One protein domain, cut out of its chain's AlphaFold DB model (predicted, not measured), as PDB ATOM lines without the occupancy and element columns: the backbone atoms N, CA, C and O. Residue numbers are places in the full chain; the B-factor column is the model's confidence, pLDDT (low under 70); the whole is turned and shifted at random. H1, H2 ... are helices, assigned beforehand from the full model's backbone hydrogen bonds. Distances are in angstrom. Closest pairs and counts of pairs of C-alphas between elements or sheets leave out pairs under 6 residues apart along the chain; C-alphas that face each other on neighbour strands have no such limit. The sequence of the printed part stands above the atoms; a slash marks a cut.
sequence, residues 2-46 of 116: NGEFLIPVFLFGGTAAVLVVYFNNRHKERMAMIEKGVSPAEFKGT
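AT A GLANCE: This is residues 2 to 46 of the 116 residues of an uncharacterized protein of Bacteroidetes bacterium (UniProt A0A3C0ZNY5). One long helix, H1, makes a rod, and after residue 35 a short link turns off to a single small turn of helix, H2, giving the whole the shape of an L with one very long arm. Residues 2 to 29 stand free. The printed part has 45 residues with two named helices, H1 then H2, and no named strand; the class is all helix. It is extended, with a radius of gyration of the C-alphas of 17.9 A, and spans 55 by 20 by 8 A.

IN THESE COORDINATES: H1, residues 6 to 35, begins at C-alpha 6 (35.956, 3.076, 64.838) and ends at C-alpha 35 (65.213, 32.190, 74.850), 42.5 A away. H2, residues 42 to 45, ends at C-alpha 45 (67.835, 39.093, 56.861).

HOW THE PARTS SIT: H1 and H2 are apart, joined by a short link of 6 residues. In H1 every O i to N i+4 pair is within hydrogen-bond range; H2 is too short for such a pair, and its one O i to N i+3 pair is within range.

THE WHOLE: The C-alphas of Asn 2 and Gly 45, the two farthest apart, are 56.2 A apart. The printed part has no cut. Its mean pLDDT is 70.2, with residues 2 to 3 and 30 to 46 under 70.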
ATOM      1  N   ASN A   2      29.859  -2.774  65.960       61.78
ATOM      2  CA  ASN A   2      30.958  -2.145  66.731       61.78
ATOM      3  C   ASN A   2      32.122  -1.609  65.862       61.78
ATOM      4  O   ASN A   2      33.012  -0.949  66.384       61.78
ATOM      5  N   GLY A   3      32.144  -1.893  64.553       64.25
ATOM      6  CA  GLY A   3      33.240  -1.491  63.653       64.25
ATOM      7  C   GLY A   3      33.023  -0.154  62.935       64.25
ATOM      8  O   GLY A   3      33.982   0.487  62.523       64.25
ATOM      9  N   GLU A   4      31.774   0.296  62.818       71.25
ATOM     10  CA  GLU A   4      31.395   1.474  62.021       71.25
ATOM     11  C   GLU A   4      31.724   2.798  62.728       71.25
ATOM     12  O   GLU A   4      31.981   3.805  62.076       71.25
ATOM     13  N   PHE A   5      31.808   2.783  64.062       73.19
ATOM     14  CA  PHE A   5      32.207   3.939  64.870       73.19
ATOM     15  C   PHE A   5      33.727   4.096  65.001       73.19
ATOM     16  O   PHE A   5      34.209   5.174  65.339       73.19
ATOM     17  N   LEU A   6      34.500   3.049  64.704       78.12
ATOM     18  CA  LEU A   6      35.956   3.076  64.838       78.12
ATOM     19  C   LEU A   6      36.592   3.986  63.771       78.12
ATOM     20  O   LEU A   6      37.481   4.781  64.066       78.12
ATOM     21  N   ILE A   7      36.077   3.916  62.540       79.19
ATOM     22  CA  ILE A   7      36.560   4.679  61.381       79.19
ATOM     23  C   ILE A   7      36.472   6.201  61.611       79.19
ATOM     24  O   ILE A   7      37.506   6.861  61.488       79.19
ATOM     25  N   PRO A   8      35.320   6.792  61.990       80.62
ATOM     26  CA  PRO A   8      35.250   8.231  62.236       80.62
ATOM     27  C   PRO A   8      36.110   8.657  63.433       80.62
ATOM     28  O   PRO A   8      36.758   9.698  63.367       80.62
ATOM     29  N   VAL A   9      36.199   7.853  64.497       85.00
ATOM     30  CA  VAL A   9      37.008   8.196  65.682       85.00
ATOM     31  C   VAL A   9      38.496   8.292  65.344       85.00
ATOM     32  O   VAL A   9      39.148   9.247  65.768       85.00
ATOM     33  N   PHE A  10      39.036   7.375  64.536       83.38
ATOM     34  CA  PHE A  10      40.429   7.472  64.088       83.38
ATOM     35  C   PHE A  10      40.658   8.630  63.114       83.38
ATOM     36  O   PHE A  10      41.700   9.281  63.186       83.38
ATOM     37  N   LEU A  11      39.695   8.928  62.241       83.38
ATOM     38  CA  LEU A  11      39.813  10.014  61.266       83.38
ATOM     39  C   LEU A  11      39.797  11.388  61.956       83.38
ATOM     40  O   LEU A  11      40.706  12.198  61.759       83.38
ATOM     41  N   PHE A  12      38.817  11.630  62.830       85.19
ATOM     42  CA  PHE A  12      38.712  12.877  63.588       85.19
ATOM     43  C   PHE A  12      39.795  12.984  64.669       85.19
ATOM     44  O   PHE A  12      40.433  14.031  64.792       85.19
ATOM     45  N   GLY A  13      40.063  11.902  65.404       87.06
ATOM     46  CA  GLY A  13      41.090  11.865  66.448       87.06
ATOM     47  C   GLY A  13      42.508  12.013  65.894       87.06
ATOM     48  O   GLY A  13      43.291  12.807  66.414       87.06
ATOM     49  N   GLY A  14      42.826  11.322  64.797       84.44
ATOM     50  CA  GLY A  14      44.120  11.428  64.121       84.44
ATOM     51  C   GLY A  14      44.360  12.824  63.552       84.44
ATOM     52  O   GLY A  14      45.425  13.405  63.766       84.44
ATOM     53  N   THR A  15      43.347  13.417  62.913       81.31
ATOM     54  CA  THR A  15      43.443  14.791  62.391       81.31
ATOM     55  C   THR A  15      43.640  15.804  63.524       81.31
ATOM     56  O   THR A  15      44.519  16.662  63.432       81.31
ATOM     57  N   ALA A  16      42.893  15.683  64.628       84.12
ATOM     58  CA  ALA A  16      43.055  16.548  65.796       84.12
ATOM     59  C   ALA A  16      44.448  16.412  66.436       84.12
ATOM     60  O   ALA A  16      45.071  17.421  66.768       84.12
ATOM     61  N   ALA A  17      44.979  15.190  66.550       84.00
ATOM     62  CA  ALA A  17      46.316  14.947  67.087       84.00
ATOM     63  C   ALA A  17      47.412  15.607  66.233       84.00
ATOM     64  O   ALA A  17      48.291  16.283  66.773       84.00
ATOM     65  N   VAL A  18      47.334  15.480  64.903       83.81
ATOM     66  CA  VAL A  18      48.286  16.119  63.977       83.81
ATOM     67  C   VAL A  18      48.226  17.642  64.089       83.81
ATOM     68  O   VAL A  18      49.272  18.290  64.146       83.81
ATOM     69  N   LEU A  19      47.024  18.221  64.182       81.69
ATOM     70  CA  LEU A  19      46.859  19.665  64.360       81.69
ATOM     71  C   LEU A  19      47.462  20.145  65.686       81.69
ATOM     72  O   LEU A  19      48.223  21.110  65.692       81.69
ATOM     73  N   VAL A  20      47.195  19.453  66.797       83.12
ATOM     74  CA  VAL A  20      47.755  19.803  68.114       83.12
ATOM     75  C   VAL A  20      49.283  19.732  68.106       83.12
ATOM     76  O   VAL A  20      49.940  20.646  68.606       83.12
ATOM     77  N   VAL A  21      49.869  18.696  67.497       81.25
ATOM     78  CA  VAL A  21      51.329  18.578  67.341       81.25
ATOM     79  C   VAL A  21      51.882  19.716  66.480       81.25
ATOM     80  O   VAL A  21      52.879  20.334  66.852       81.25
ATOM     81  N   TYR A  22      51.217  20.049  65.373       78.88
ATOM     82  CA  TYR A  22      51.618  21.150  64.497       78.88
ATOM     83  C   TYR A  22      51.636  22.502  65.228       78.88
ATOM     84  O   TYR A  22      52.633  23.230  65.168       78.88
ATOM     85  N   PHE A  23      50.569  22.825  65.964       74.94
ATOM     86  CA  PHE A  23      50.500  24.057  66.749       74.94
ATOM     87  C   PHE A  23      51.548  24.072  67.866       74.94
ATOM     88  O   PHE A  23      52.270  25.061  68.015       74.94
ATOM     89  N   ASN A  24      51.710  22.968  68.600       74.06
ATOM     90  CA  ASN A  24      52.709  22.866  69.665       74.06
ATOM     91  C   ASN A  24      54.141  23.044  69.148       74.06
ATOM     92  O   ASN A  24      54.939  23.729  69.789       74.06
ATOM     93  N   ASN A  25      54.464  22.493  67.976       73.12
ATOM     94  CA  ASN A  25      55.777  22.673  67.358       73.12
ATOM     95  C   ASN A  25      56.038  24.150  67.022       73.12
ATOM     96  O   ASN A  25      57.088  24.682  67.376       73.12
ATOM     97  N   ARG A  26      55.050  24.864  66.465       71.25
ATOM     98  CA  ARG A  26      55.148  26.312  66.198       71.25
ATOM     99  C   ARG A  26      55.334  27.155  67.461       71.25
ATOM    100  O   ARG A  26      56.065  28.149  67.429       71.25
ATOM    101  N   HIS A  27      54.677  26.792  68.562       70.25
ATOM    102  CA  HIS A  27      54.838  27.485  69.842       70.25
ATOM    103  C   HIS A  27      56.233  27.263  70.439       70.25
ATOM    104  O   HIS A  27      56.861  28.227  70.882       70.25
ATOM    105  N   LYS A  28      56.750  26.030  70.371       70.38
ATOM    106  CA  LYS A  28      58.107  25.691  70.826       70.38
ATOM    107  C   LYS A  28      59.187  26.382  69.998       70.38
ATOM    108  O   LYS A  28      60.120  26.934  70.573       70.38
ATOM    109  N   GLU A  29      59.033  26.441  68.675       72.12
ATOM    110  CA  GLU A  29      59.943  27.185  67.795       72.12
ATOM    111  C   GLU A  29      59.992  28.679  68.149       72.12
ATOM    112  O   GLU A  29      61.071  29.270  68.194       72.12
ATOM    113  N   ARG A  30      58.839  29.303  68.436       64.56
ATOM    114  CA  ARG A  30      58.778  30.718  68.846       64.56
ATOM    115  C   ARG A  30      59.424  30.969  70.205       64.56
ATOM    116  O   ARG A  30      60.132  31.962  70.332       64.56
ATOM    117  N   MET A  31      59.209  30.093  71.184       68.38
ATOM    118  CA  MET A  31      59.820  30.211  72.516       68.38
ATOM    119  C   MET A  31      61.337  30.014  72.466       68.38
ATOM    120  O   MET A  31      62.072  30.834  73.003       68.38
ATOM    121  N   ALA A  32      61.817  29.018  71.714       67.44
ATOM    122  CA  ALA A  32      63.248  28.773  71.545       67.44
ATOM    123  C   ALA A  32      63.985  29.935  70.850       67.44
ATOM    124  O   ALA A  32      65.169  30.154  71.103       67.44
ATOM    125  N   MET A  33      63.307  30.690  69.975       64.50
ATOM    126  CA  MET A  33      63.868  31.913  69.382       64.50
ATOM    127  C   MET A  33      63.958  33.064  70.399       64.50
ATOM    128  O   MET A  33      64.931  33.809  70.371       64.50
ATOM    129  N   ILE A  34      62.995  33.179  71.320       65.88
ATOM    130  CA  ILE A  34      62.996  34.192  72.390       65.88
ATOM    131  C   ILE A  34      64.090  33.889  73.427       65.88
ATOM    132  O   ILE A  34      64.844  34.784  73.799       65.88
ATOM    133  N   GLU A  35      64.223  32.629  73.850       69.69
ATOM    134  CA  GLU A  35      65.213  32.190  74.850       69.69
ATOM    135  C   GLU A  35      66.663  32.323  74.368       69.69
ATOM    136  O   GLU A  35      67.564  32.556  75.169       69.69
ATOM    137  N   LYS A  36      66.904  32.216  73.056       64.81
ATOM    138  CA  LYS A  36      68.238  32.393  72.463       64.81
ATOM    139  C   LYS A  36      68.637  33.860  72.269       64.81
ATOM    140  O   LYS A  36      69.715  34.110  71.742       64.81
ATOM    141  N   GLY A  37      67.787  34.822  72.645       57.62
ATOM    142  CA  GLY A  37      68.067  36.257  72.506       57.62
ATOM    143  C   GLY A  37      68.192  36.743  71.056       57.62
ATOM    144  O   GLY A  37      68.512  37.904  70.826       57.62
ATOM    145  N   VAL A  38      67.920  35.877  70.074       57.56
ATOM    146  CA  VAL A  38      67.919  36.224  68.654       57.56
ATOM    147  C   VAL A  38      66.567  36.842  68.350       57.56
ATOM    148  O   VAL A  38      65.532  36.168  68.356       57.56
ATOM    149  N   SER A  39      66.558  38.144  68.082       51.84
ATOM    150  CA  SER A  39      65.333  38.813  67.674       51.84
ATOM    151  C   SER A  39      64.786  38.129  66.403       51.84
ATOM    152  O   SER A  39      65.532  37.886  65.449       51.84
ATOM    153  N   PRO A  40      63.469  37.865  66.293       53.09
ATOM    154  CA  PRO A  40      62.857  37.433  65.034       53.09
ATOM    155  C   PRO A  40      63.044  38.449  63.897       53.09
ATOM    156  O   PRO A  40      62.591  38.194  62.786       53.09
ATOM    157  N   ALA A  41      63.630  39.617  64.188       53.56
ATOM    158  CA  ALA A  41      63.988  40.662  63.248       53.56
ATOM    159  C   ALA A  41      65.371  40.442  62.610       53.56
ATOM    160  O   ALA A  41      65.512  40.730  61.429       53.56
ATOM    161  N   GLU A  42      66.348  39.851  63.301       50.34
ATOM    162  CA  GLU A  42      67.668  39.554  62.711       50.34
ATOM    163  C   GLU A  42      67.652  38.309  61.818       50.34
ATOM    164  O   GLU A  42      68.398  38.229  60.846       50.34
ATOM    165  N   PHE A  43      66.708  37.383  62.025       51.31
ATOM    166  CA  PHE A  43      66.466  36.295  61.068       51.31
ATOM    167  C   PHE A  43      65.625  36.729  59.847       51.31
ATOM    168  O   PHE A  43      65.489  35.954  58.897       51.31
ATOM    169  N   LYS A  44      65.081  37.962  59.823       48.56
ATOM    170  CA  LYS A  44      64.450  38.538  58.613       48.56
ATOM    171  C   LYS A  44      65.469  38.913  57.536       48.56
ATOM    172  O   LYS A  44      65.057  39.183  56.419       48.56
ATOM    173  N   GLY A  45      66.768  38.885  57.840       42.84
ATOM    174  CA  GLY A  45      67.835  39.093  56.861       42.84
ATOM    175  C   GLY A  45      68.176  37.863  56.017       42.84
ATOM    176  O   GLY A  45      69.087  37.932  55.200       42.84
ATOM    177  N   THR A  46      67.488  36.725  56.194       46.22
ATOM    178  CA  THR A  46      67.668  35.584  55.285       46.22
ATOM    179  C   THR A  46      66.705  35.704  54.097       46.22
ATOM    180  O   THR A  46      65.498  35.518  54.286       46.22
TER     181      THR A  46